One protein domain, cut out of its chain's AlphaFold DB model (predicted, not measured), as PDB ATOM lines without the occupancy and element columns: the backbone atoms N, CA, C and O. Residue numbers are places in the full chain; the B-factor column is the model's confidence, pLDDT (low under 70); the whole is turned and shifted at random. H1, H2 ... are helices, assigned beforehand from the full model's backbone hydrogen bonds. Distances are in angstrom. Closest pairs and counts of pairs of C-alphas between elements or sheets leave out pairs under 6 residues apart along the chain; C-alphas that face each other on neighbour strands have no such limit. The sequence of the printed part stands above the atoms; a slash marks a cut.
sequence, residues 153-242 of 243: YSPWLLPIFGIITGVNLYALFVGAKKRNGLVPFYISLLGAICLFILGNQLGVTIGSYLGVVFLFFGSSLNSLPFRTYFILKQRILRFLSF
ATOM      1  N   TYR A 153     139.252 148.524 125.758       57.94
ATOM      2  CA  TYR A 153     138.610 149.644 126.461       57.94
ATOM      3  C   TYR A 153     137.435 149.132 127.306       57.94
ATOM      4  O   TYR A 153     136.354 148.865 126.789       57.94
ATOM      5  N   SER A 154     137.666 148.944 128.609       67.94
ATOM      6  CA  SER A 154     136.650 148.438 129.523       67.94
ATOM      7  C   SER A 154     135.873 149.636 130.061       67.94
ATOM      8  O   SER A 154     136.461 150.462 130.772       67.94
ATOM      9  N   PRO A 155     134.568 149.767 129.757       74.94
ATOM     10  CA  PRO A 155     133.770 150.932 130.151       74.94
ATOM     11  C   PRO A 155     133.758 151.177 131.670       74.94
ATOM     12  O   PRO A 155     133.593 152.305 132.126       74.94
ATOM     13  N   TRP A 156     133.997 150.126 132.458       77.69
ATOM     14  CA  TRP A 156     134.033 150.130 133.923       77.69
ATOM     15  C   TRP A 156     135.237 150.856 134.529       77.69
ATOM     16  O   TRP A 156     135.239 151.166 135.719       77.69
ATOM     17  N   LEU A 157     136.264 151.156 133.734       77.88
ATOM     18  CA  LEU A 157     137.448 151.870 134.209       77.88
ATOM     19  C   LEU A 157     137.165 153.369 134.421       77.88
ATOM     20  O   LEU A 157     137.691 153.984 135.348       77.88
ATOM     21  N   LEU A 158     136.289 153.948 133.596       80.94
ATOM     22  CA  LEU A 158     135.883 155.352 133.676       80.94
ATOM     23  C   LEU A 158     135.260 155.745 135.026       80.94
ATOM     24  O   LEU A 158     135.719 156.739 135.594       80.94
ATOM     25  N   PRO A 159     134.276 155.013 135.591       85.12
ATOM     26  CA  PRO A 159     133.717 155.366 136.895       85.12
ATOM     27  C   PRO A 159     134.753 155.263 138.020       85.12
ATOM     28  O   PRO A 159     134.741 156.090 138.927       85.12
ATOM     29  N   ILE A 160     135.696 154.317 137.942       86.19
ATOM     30  CA  ILE A 160     136.782 154.197 138.924       86.19
ATOM     31  C   ILE A 160     137.686 155.433 138.873       86.19
ATOM     32  O   ILE A 160     137.950 156.042 139.911       86.19
ATOM     33  N   PHE A 161     138.112 155.858 137.679       84.38
ATOM     34  CA  PHE A 161     138.874 157.099 137.531       84.38
ATOM     35  C   PHE A 161     138.078 158.323 137.985       84.38
ATOM     36  O   PHE A 161     138.639 159.194 138.642       84.38
ATOM     37  N   GLY A 162     136.774 158.374 137.704       89.75
ATOM     38  CA  GLY A 162     135.887 159.437 138.178       89.75
ATOM     39  C   GLY A 162     135.866 159.541 139.701       89.75
ATOM     40  O   GLY A 162     136.046 160.628 140.246       89.75
ATOM     41  N   ILE A 163     135.734 158.407 140.395       92.94
ATOM     42  CA  ILE A 163     135.757 158.349 141.861       92.94
ATOM     43  C   ILE A 163     137.118 158.801 142.396       92.94
ATOM     44  O   ILE A 163     137.172 159.662 143.273       92.94
ATOM     45  N   ILE A 164     138.222 158.269 141.864       90.69
ATOM     46  CA  ILE A 164     139.576 158.605 142.330       90.69
ATOM     47  C   ILE A 164     139.877 160.093 142.112       90.69
ATOM     48  O   ILE A 164     140.363 160.765 143.024       90.69
ATOM     49  N   THR A 165     139.550 160.635 140.938       90.94
ATOM     50  CA  THR A 165     139.702 162.067 140.650       90.94
ATOM     51  C   THR A 165     138.798 162.911 141.546       90.94
ATOM     52  O   THR A 165     139.240 163.946 142.041       90.94
ATOM     53  N   GLY A 166     137.575 162.459 141.840       94.88
ATOM     54  CA  GLY A 166     136.674 163.113 142.791       94.88
ATOM     55  C   GLY A 166     137.255 163.181 144.206       94.88
ATOM     56  O   GLY A 166     137.260 164.248 144.822       94.88
ATOM     57  N   VAL A 167     137.825 162.078 144.699       94.62
ATOM     58  CA  VAL A 167     138.521 162.031 145.996       94.62
ATOM     59  C   VAL A 167     139.734 162.965 146.006       94.62
ATOM     60  O   VAL A 167     139.934 163.686 146.985       94.62
ATOM     61  N   ASN A 168     140.516 163.011 144.920       92.06
ATOM     62  CA  ASN A 168     141.645 163.937 144.782       92.06
ATOM     63  C   ASN A 168     141.171 165.401 144.868       92.06
ATOM     64  O   ASN A 168     141.653 166.156 145.713       92.06
ATOM     65  N   LEU A 169     140.164 165.785 144.079       92.94
ATOM     66  CA  LEU A 169     139.601 167.139 144.097       92.94
ATOM     67  C   LEU A 169     139.051 167.522 145.474       92.94
ATOM     68  O   LEU A 169     139.288 168.639 145.938       92.94
ATOM     69  N   TYR A 170     138.378 166.598 146.161       95.06
ATOM     70  CA  TYR A 170     137.895 166.822 147.521       95.06
ATOM     71  C   TYR A 170     139.046 167.044 148.513       95.06
ATOM     72  O   TYR A 170     139.021 168.000 149.293       95.06
ATOM     73  N   ALA A 171     140.094 166.218 148.452       91.62
ATOM     74  CA  ALA A 171     141.277 166.371 149.296       91.62
ATOM     75  C   ALA A 171     141.988 167.715 149.054       91.62
ATOM     76  O   ALA A 171     142.395 168.382 150.009       91.62
ATOM     77  N   LEU A 172     142.088 168.147 147.792       90.19
ATOM     78  CA  LEU A 172     142.623 169.458 147.420       90.19
ATOM     79  C   LEU A 172     141.761 170.604 147.955       90.19
ATOM     80  O   LEU A 172     142.298 171.572 148.488       90.19
ATOM     81  N   PHE A 173     140.436 170.486 147.867       92.56
ATOM     82  CA  PHE A 173     139.504 171.501 148.350       92.56
ATOM     83  C   PHE A 173     139.584 171.687 149.872       92.56
ATOM     84  O   PHE A 173     139.740 172.808 150.357       92.56
ATOM     85  N   VAL A 174     139.562 170.592 150.641       91.56
ATOM     86  CA  VAL A 174     139.692 170.638 152.110       91.56
ATOM     87  C   VAL A 174     141.090 171.113 152.527       91.56
ATOM     88  O   VAL A 174     141.242 171.873 153.488       91.56
ATOM     89  N   GLY A 175     142.124 170.706 151.788       85.38
ATOM     90  CA  GLY A 175     143.515 171.095 152.023       85.38
ATOM     91  C   GLY A 175     143.852 172.543 151.644       85.38
ATOM     92  O   GLY A 175     144.860 173.070 152.124       85.38
ATOM     93  N   ALA A 176     143.011 173.210 150.847       86.88
ATOM     94  CA  ALA A 176     143.292 174.524 150.267       86.88
ATOM     95  C   ALA A 176     143.602 175.601 151.316       86.88
ATOM     96  O   ALA A 176     144.518 176.401 151.127       86.88
ATOM     97  N   LYS A 177     142.892 175.594 152.455       80.44
ATOM     98  CA  LYS A 177     143.105 176.569 153.542       80.44
ATOM     99  C   LYS A 177     144.431 176.380 154.287       80.44
ATOM    100  O   LYS A 177     144.910 177.325 154.897       80.44
ATOM    101  N   LYS A 178     145.010 175.172 154.272       79.62
ATOM    102  CA  LYS A 178     146.198 174.820 155.072       79.62
ATOM    103  C   LYS A 178     147.510 174.837 154.284       79.62
ATOM    104  O   LYS A 178     148.565 174.895 154.905       79.62
ATOM    105  N   ARG A 179     147.467 174.726 152.949       79.25
ATOM    106  CA  ARG A 179     148.669 174.621 152.098       79.25
ATOM    107  C   ARG A 179     148.812 175.790 151.126       79.25
ATOM    108  O   ARG A 179     149.264 176.857 151.518       79.25
ATOM    109  N   ASN A 180     148.436 175.589 149.862       81.38
ATOM    110  CA  ASN A 180     148.811 176.458 148.740       81.38
ATOM    111  C   ASN A 180     147.603 177.204 148.128       81.38
ATOM    112  O   ASN A 180     147.649 177.668 146.984       81.38
ATOM    113  N   GLY A 181     146.516 177.356 148.895       85.25
ATOM    114  CA  GLY A 181     145.281 178.003 148.447       85.25
ATOM    115  C   GLY A 181     144.473 177.144 147.469       85.25
ATOM    116  O   GLY A 181     144.675 175.938 147.370       85.25
ATOM    117  N   LEU A 182     143.547 177.774 146.736       90.50
ATOM    118  CA  LEU A 182     142.634 177.094 145.800       90.50
ATOM    119  C   LEU A 182     143.202 176.901 144.381       90.50
ATOM    120  O   LEU A 182     142.592 176.221 143.565       90.50
ATOM    121  N   VAL A 183     144.372 177.464 144.067       90.19
ATOM    122  CA  VAL A 183     144.971 177.360 142.719       90.19
ATOM    123  C   VAL A 183     145.206 175.902 142.289       90.19
ATOM    124  O   VAL A 183     144.789 175.552 141.184       90.19
ATOM    125  N   PRO A 184     145.783 175.013 143.130       90.06
ATOM    126  CA  PRO A 184     145.965 173.607 142.759       90.06
ATOM    127  C   PRO A 184     144.640 172.878 142.493       90.06
ATOM    128  O   PRO A 184     144.577 171.996 141.635       90.06
ATOM    129  N   PHE A 185     143.574 173.271 143.199       92.88
ATOM    130  CA  PHE A 185     142.228 172.745 142.995       92.88
ATOM    131  C   PHE A 185     141.667 173.166 141.633       92.88
ATOM    132  O   PHE A 185     141.240 172.300 140.881       92.88
ATOM    133  N   TYR A 186     141.727 174.454 141.271       94.56
ATOM    134  CA  TYR A 186     141.212 174.926 139.977       94.56
ATOM    135  C   TYR A 186     141.952 174.316 138.783       94.56
ATOM    136  O   TYR A 186     141.312 173.928 137.809       94.56
ATOM    137  N   ILE A 187     143.278 174.169 138.871       93.06
ATOM    138  CA  ILE A 187     144.073 173.509 137.823       93.06
ATOM    139  C   ILE A 187     143.660 172.037 137.685       93.06
ATOM    140  O   ILE A 187     143.447 171.550 136.576       93.06
ATOM    141  N   SER A 188     143.485 171.335 138.807       92.94
ATOM    142  CA  SER A 188     143.046 169.934 138.796       92.94
ATOM    143  C   SER A 188     141.604 169.784 138.303       92.94
ATOM    144  O   SER A 188     141.288 168.823 137.606       92.94
ATOM    145  N   LEU A 189     140.728 170.741 138.620       95.19
ATOM    146  CA  LEU A 189     139.340 170.770 138.162       95.19
ATOM    147  C   LEU A 189     139.269 170.964 136.644       95.19
ATOM    148  O   LEU A 189     138.546 170.233 135.972       95.19
ATOM    149  N   LEU A 190     140.065 171.891 136.102       95.00
ATOM    150  CA  LEU A 190     140.215 172.077 134.659       95.00
ATOM    151  C   LEU A 190     140.695 170.778 133.994       95.00
ATOM    152  O   LEU A 190     140.130 170.350 132.991       95.00
ATOM    153  N   GLY A 191     141.681 170.106 134.595       91.94
ATOM    154  CA  GLY A 191     142.177 168.820 134.113       91.94
ATOM    155  C   GLY A 191     141.108 167.726 134.091       91.94
ATOM    156  O   GLY A 191     140.980 167.017 133.095       91.94
ATOM    157  N   ALA A 192     140.289 167.625 135.141       92.88
ATOM    158  CA  ALA A 192     139.170 166.685 135.192       92.88
ATOM    159  C   ALA A 192     138.115 166.983 134.110       92.88
ATOM    160  O   ALA A 192     137.645 166.063 133.444       92.88
ATOM    161  N   ILE A 193     137.787 168.260 133.891       92.69
ATOM    162  CA  ILE A 193     136.858 168.696 132.839       92.69
ATOM    163  C   ILE A 193     137.401 168.320 131.455       92.69
ATOM    164  O   ILE A 193     136.686 167.709 130.661       92.69
ATOM    165  N   CYS A 194     138.671 168.614 131.170       89.50
ATOM    166  CA  CYS A 194     139.299 168.231 129.907       89.50
ATOM    167  C   CYS A 194     139.314 166.707 129.712       89.50
ATOM    168  O   CYS A 194     139.018 166.221 128.623       89.50
ATOM    169  N   LEU A 195     139.597 165.943 130.768       87.75
ATOM    170  CA  LEU A 195     139.676 164.487 130.693       87.75
ATOM    171  C   LEU A 195     138.308 163.843 130.425       87.75
ATOM    172  O   LEU A 195     138.191 163.012 129.523       87.75
ATOM    173  N   PHE A 196     137.270 164.224 131.176       88.56
ATOM    174  CA  PHE A 196     135.954 163.581 131.091       88.56
ATOM    175  C   PHE A 196     135.038 164.174 130.014       88.56
ATOM    176  O   PHE A 196     134.259 163.431 129.420       88.56
ATOM    177  N   ILE A 197     135.117 165.474 129.728       87.88
ATOM    178  CA  ILE A 197     134.254 166.108 128.722       87.88
ATOM    179  C   ILE A 197     134.923 166.046 127.346       87.88
ATOM    180  O   ILE A 197     134.406 165.389 126.445       87.88
ATOM    181  N   LEU A 198     136.098 166.666 127.183       84.25
ATOM    182  CA  LEU A 198     136.777 166.711 125.878       84.25
ATOM    183  C   LEU A 198     137.298 165.329 125.464       84.25
ATOM    184  O   LEU A 198     137.120 164.918 124.321       84.25
ATOM    185  N   GLY A 199     137.919 164.611 126.400       80.25
ATOM    186  CA  GLY A 199     138.491 163.294 126.140       80.25
ATOM    187  C   GLY A 199     137.442 162.211 125.896       80.25
ATOM    188  O   GLY A 199     137.516 161.495 124.902       80.25
ATOM    189  N   ASN A 200     136.467 162.088 126.802       79.81
ATOM    190  CA  ASN A 200     135.526 160.967 126.783       79.81
ATOM    191  C   ASN A 200     134.210 161.260 126.041       79.81
ATOM    192  O   ASN A 200     133.796 160.440 125.231       79.81
ATOM    193  N   GLN A 201     133.548 162.401 126.274       82.00
ATOM    194  CA  GLN A 201     132.273 162.695 125.593       82.00
ATOM    195  C   GLN A 201     132.462 163.171 124.149       82.00
ATOM    196  O   GLN A 201     131.659 162.831 123.286       82.00
ATOM    197  N   LEU A 202     133.515 163.949 123.885       80.56
ATOM    198  CA  LEU A 202     133.786 164.520 122.560       80.56
ATOM    199  C   LEU A 202     134.808 163.712 121.745       80.56
ATOM    200  O   LEU A 202     135.072 164.048 120.594       80.56
ATOM    201  N   GLY A 203     135.389 162.656 122.326       78.00
ATOM    202  CA  GLY A 203     136.338 161.763 121.650       78.00
ATOM    203  C   GLY A 203     137.659 162.424 121.241       78.00
ATOM    204  O   GLY A 203     138.413 161.861 120.446       78.00
ATOM    205  N   VAL A 204     137.965 163.618 121.756       84.62
ATOM    206  CA  VAL A 204     139.174 164.361 121.392       84.62
ATOM    207  C   VAL A 204     140.348 163.799 122.184       84.62
ATOM    208  O   VAL A 204     140.536 164.124 123.357       84.62
ATOM    209  N   THR A 205     141.195 162.994 121.538       81.19
ATOM    210  CA  THR A 205     142.340 162.324 122.185       81.19
ATOM    211  C   THR A 205     143.287 163.315 122.874       81.19
ATOM    212  O   THR A 205     143.795 163.057 123.962       81.19
ATOM    213  N   ILE A 206     143.470 164.499 122.277       84.38
ATOM    214  CA  ILE A 206     144.265 165.600 122.843       84.38
ATOM    215  C   ILE A 206     143.681 166.089 124.180       84.38
ATOM    216  O   ILE A 206     144.435 166.413 125.097       84.38
ATOM    217  N   GLY A 207     142.353 166.087 124.328       82.69
ATOM    218  CA  GLY A 207     141.665 166.477 125.558       82.69
ATOM    219  C   GLY A 207     142.001 165.561 126.735       82.69
ATOM    220  O   GLY A 207     142.252 166.049 127.837       82.69
ATOM    221  N   SER A 208     142.106 164.250 126.494       82.44
ATOM    222  CA  SER A 208     142.538 163.281 127.507       82.44
ATOM    223  C   SER A 208     143.972 163.543 127.971       82.44
ATOM    224  O   SER A 208     144.222 163.584 129.175       82.44
ATOM    225  N   TYR A 209     144.905 163.781 127.041       86.62
ATOM    226  CA  TYR A 209     146.303 164.066 127.387       86.62
ATOM    227  C   TYR A 209     146.449 165.374 128.166       86.62
ATOM    228  O   TYR A 209     147.090 165.393 129.216       86.62
ATOM    229  N   LEU A 210     145.803 166.451 127.706       88.94
ATOM    230  CA  LEU A 210     145.799 167.734 128.414       88.94
ATOM    231  C   LEU A 210     145.185 167.605 129.810       88.94
ATOM    232  O   LEU A 210     145.721 168.152 130.772       88.94
ATOM    233  N   GLY A 211     144.104 166.834 129.940       87.44
ATOM    234  CA  GLY A 211     143.466 166.567 131.223       87.44
ATOM    235  C   GLY A 211     144.400 165.893 132.228       87.44
ATOM    236  O   GLY A 211     144.519 166.351 133.367       87.44
ATOM    237  N   VAL A 212     145.125 164.853 131.800       88.69
ATOM    238  CA  VAL A 212     146.128 164.165 132.635       88.69
ATOM    239  C   VAL A 212     147.251 165.116 133.047       88.69
ATOM    240  O   VAL A 212     147.626 165.153 134.220       88.69
ATOM    241  N   VAL A 213     147.757 165.919 132.109       90.56
ATOM    242  CA  VAL A 213     148.819 166.898 132.371       90.56
ATOM    243  C   VAL A 213     148.377 167.904 133.437       90.56
ATOM    244  O   VAL A 213     149.086 168.108 134.423       90.56
ATOM    245  N   PHE A 214     147.182 168.481 133.311       90.50
ATOM    246  CA  PHE A 214     146.666 169.428 134.299       90.50
ATOM    247  C   PHE A 214     146.419 168.791 135.673       90.50
ATOM    248  O   PHE A 214     146.785 169.388 136.687       90.50
ATOM    249  N   LEU A 215     145.881 167.568 135.736       90.06
ATOM    250  CA  LEU A 215     145.714 166.835 137.000       90.06
ATOM    251  C   LEU A 215     147.056 166.583 137.702       90.06
ATOM    252  O   LEU A 215     147.164 166.738 138.925       90.06
ATOM    253  N   PHE A 216     148.091 166.238 136.933       88.94
ATOM    254  CA  PHE A 216     149.441 166.042 137.450       88.94
ATOM    255  C   PHE A 216     150.043 167.347 137.983       88.94
ATOM    256  O   PHE A 216     150.550 167.378 139.109       88.94
ATOM    257  N   PHE A 217     149.955 168.440 137.220       90.44
ATOM    258  CA  PHE A 217     150.470 169.742 137.646       90.44
ATOM    259  C   PHE A 217     149.737 170.280 138.875       90.44
ATOM    260  O   PHE A 217     150.387 170.732 139.817       90.44
ATOM    261  N   GLY A 218     148.407 170.183 138.915       87.56
ATOM    262  CA  GLY A 218     147.616 170.596 140.073       87.56
ATOM    263  C   GLY A 218     147.981 169.806 141.333       87.56
ATOM    264  O   GLY A 218     148.260 170.396 142.378       87.56
ATOM    265  N   SER A 219     148.112 168.482 141.226       88.50
ATOM    266  CA  SER A 219     148.533 167.634 142.350       88.50
ATOM    267  C   SER A 219     149.961 167.955 142.814       88.50
ATOM    268  O   SER A 219     150.220 168.084 144.014       88.50
ATOM    269  N   SER A 220     150.881 168.160 141.868       87.69
ATOM    270  CA  SER A 220     152.280 168.495 142.151       87.69
ATOM    271  C   SER A 220     152.412 169.851 142.846       87.69
ATOM    272  O   SER A 220     153.115 169.967 143.849       87.69
ATOM    273  N   LEU A 221     151.671 170.867 142.389       86.19
ATOM    274  CA  LEU A 221     151.642 172.196 143.007       86.19
ATOM    275  C   LEU A 221     151.126 172.158 144.451       86.19
ATOM    276  O   LEU A 221     151.617 172.906 145.294       86.19
ATOM    277  N   ASN A 222     150.176 171.276 144.771       87.00
ATOM    278  CA  ASN A 222     149.709 171.085 146.147       87.00
ATOM    279  C   ASN A 222     150.729 170.357 147.047       87.00
ATOM    280  O   ASN A 222     150.696 170.499 148.272       87.00
ATOM    281  N   SER A 223     151.627 169.567 146.456       87.94
ATOM    282  CA  SER A 223     152.675 168.851 147.188       87.94
ATOM    283  C   SER A 223     153.902 169.715 147.502       87.94
ATOM    284  O   SER A 223     154.728 169.309 148.320       87.94
ATOM    285  N   LEU A 224     154.047 170.888 146.877       86.25
ATOM    286  CA  LEU A 224     155.190 171.769 147.112       86.25
ATOM    287  C   LEU A 224     155.135 172.437 148.501       86.25
ATOM    288  O   LEU A 224     154.056 172.854 148.939       86.25
ATOM    289  N   PRO A 225     156.292 172.630 149.169       84.06
ATOM    290  CA  PRO A 225     156.380 173.441 150.378       84.06
ATOM    291  C   PRO A 225     155.887 174.873 150.130       84.06
ATOM    292  O   PRO A 225     156.174 175.457 149.082       84.06
ATOM    293  N   PHE A 226     155.221 175.470 151.124       81.38
ATOM    294  CA  PHE A 226     154.615 176.807 151.021       81.38
ATOM    295  C   PHE A 226     155.586 177.880 150.496       81.38
ATOM    296  O   PHE A 226     155.235 178.679 149.630       81.38
ATOM    297  N   ARG A 227     156.843 177.858 150.968       79.75
ATOM    298  CA  ARG A 227     157.893 178.797 150.530       79.75
ATOM    299  C   ARG A 227     158.184 178.681 149.031       79.75
ATOM    300  O   ARG A 227     158.210 179.689 148.330       79.75
ATOM    301  N   THR A 228     158.367 177.460 148.532       80.88
ATOM    302  CA  THR A 228     158.665 177.194 147.118       80.88
ATOM    303  C   THR A 228     157.491 177.581 146.227       80.88
ATOM    304  O   THR A 228     157.685 178.210 145.188       80.88
ATOM    305  N   TYR A 229     156.268 177.268 146.660       85.31
ATOM    306  CA  TYR A 229     155.052 177.644 145.946       85.31
ATOM    307  C   TYR A 229     154.897 179.167 145.825       85.31
ATOM    308  O   TYR A 229     154.594 179.674 144.746       85.31
ATOM    309  N   PHE A 230     155.161 179.915 146.900       82.75
ATOM    310  CA  PHE A 230     155.056 181.374 146.885       82.75
ATOM    311  C   PHE A 230     156.073 182.029 145.937       82.75
ATOM    312  O   PHE A 230     155.709 182.914 145.162       82.75
ATOM    313  N   ILE A 231     157.326 181.553 145.936       83.94
ATOM    314  CA  ILE A 231     158.366 182.025 145.004       83.94
ATOM    315  C   ILE A 231     157.969 181.723 143.556       83.94
ATOM    316  O   ILE A 231     158.079 182.595 142.692       83.94
ATOM    317  N   LEU A 232     157.480 180.508 143.288       84.12
ATOM    318  CA  LEU A 232     157.033 180.107 141.956       84.12
ATOM    319  C   LEU A 232     155.872 180.986 141.474       84.12
ATOM    320  O   LEU A 232     155.925 181.516 140.366       84.12
ATOM    321  N   LYS A 233     154.867 181.215 142.329       84.69
ATOM    322  CA  LYS A 233     153.731 182.097 142.037       84.69
ATOM    323  C   LYS A 233     154.192 183.520 141.710       84.69
ATOM    324  O   LYS A 233     153.728 184.091 140.729       84.69
ATOM    325  N   GLN A 234     155.117 184.086 142.490       84.38
ATOM    326  CA  GLN A 234     155.654 185.424 142.218       84.38
ATOM    327  C   GLN A 234     156.449 185.494 140.912       84.38
ATOM    328  O   GLN A 234     156.320 186.474 140.185       84.38
ATOM    329  N   ARG A 235     157.252 184.473 140.589       84.25
ATOM    330  CA  ARG A 235     157.991 184.421 139.316       84.25
ATOM    331  C   ARG A 235     157.054 184.349 138.115       84.25
ATOM    332  O   ARG A 235     157.271 185.082 137.159       84.25
ATOM    333  N   ILE A 236     156.006 183.529 138.189       82.25
ATOM    334  CA  ILE A 236     154.992 183.427 137.129       82.25
ATOM    335  C   ILE A 236     154.260 184.762 136.950       82.25
ATOM    336  O   ILE A 236     154.125 185.233 135.828       82.25
ATOM    337  N   LEU A 237     153.845 185.408 138.046       81.88
ATOM    338  CA  LEU A 237     153.180 186.713 137.983       81.88
ATOM    339  C   LEU A 237     154.084 187.804 137.393       81.88
ATOM    340  O   LEU A 237     153.611 188.604 136.596       81.88
ATOM    341  N   ARG A 238     155.381 187.817 137.733       80.69
ATOM    342  CA  ARG A 238     156.348 188.750 137.129       80.69
ATOM    343  C   ARG A 238     156.592 188.475 135.649       80.69
ATOM    344  O   ARG A 238     156.774 189.412 134.888       80.69
ATOM    345  N   PHE A 239     156.622 187.210 135.240       81.19
ATOM    346  CA  PHE A 239     156.785 186.853 133.833       81.19
ATOM    347  C   PHE A 239     155.570 187.294 133.007       81.19
ATOM    348  O   PHE A 239     155.731 187.902 131.957       81.19
ATOM    349  N   LEU A 240     154.360 187.078 133.530       76.75
ATOM    350  CA  LEU A 240     153.113 187.523 132.899       76.75
ATOM    351  C   LEU A 240     152.949 189.046 132.858       76.75
ATOM    352  O   LEU A 240     152.212 189.527 132.015       76.75
ATOM    353  N   SER A 241     153.602 189.805 133.744       73.62
ATOM    354  CA  SER A 241     153.615 191.274 133.662       73.62
ATOM    355  C   SER A 241     154.650 191.832 132.678       73.62
ATOM    356  O   SER A 241     154.690 193.040 132.473       73.62
ATOM    357  N   PHE A 242     155.538 190.982 132.152       69.81
ATOM    358  CA  PHE A 242     156.577 191.348 131.182       69.81
ATOM    359  C   PHE A 242     156.221 190.957 129.737       69.81
ATOM    360  O   PHE A 242     156.900 191.414 128.819       69.81
TER     361      PHE A 242
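Overview. This is residues 153 to 242 of the 243 residues of an uncharacterized protein of Rufibacter tibetensis (UniProt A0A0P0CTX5). Three helices form an up-and-down bundle, each running against the one before: H2 and H3 pack closely side by side, while H1 meets H2 with residues 165 to 173 alone. H4 turns off past the end of H3 as an arm; residues 234 to 242 stick out. The printed part has 90 residues, four named helices, H1 to H4, and no named strand: all helix, flat, 43 by 31 by 13 A, only just loose, close to compact, with a radius of gyration of the C-alphas of 14.7 A.

Along the chain. H1, residues 157 to 175, spans 26.9 A from first to last C-alpha, beginning at (137.448, 151.870, 134.209). H2, residues 183 to 201, spans 25.9 A; H3, 205 to 223, 27.8 A; H4, 226 to 240, 21.1 A, ending at (153.113, 187.523, 132.899).

Arrangement. H1 and H2, a hairpin, touch at a shallow tilt of 16 degrees, closest at C-alphas 172 and 185, 5.5 A. H2 and H3, also a hairpin, touch closest at C-alphas 191 and 211, 3.9 A. H3 and H4 are close but not clearly touching, closest at C-alphas 221 and 229, 7.1 A. Every O i to N i+4 pair is within hydrogen-bond range in H1, H3 and H4, and 13 of 15 in H2.

Size, cuts and confidence. The C-alphas farthest apart, of Ser 154 and Phe 242, are 47.3 A apart. The printed part has no cut and no long link. Residues 153, 154 and 242 have pLDDT under 70.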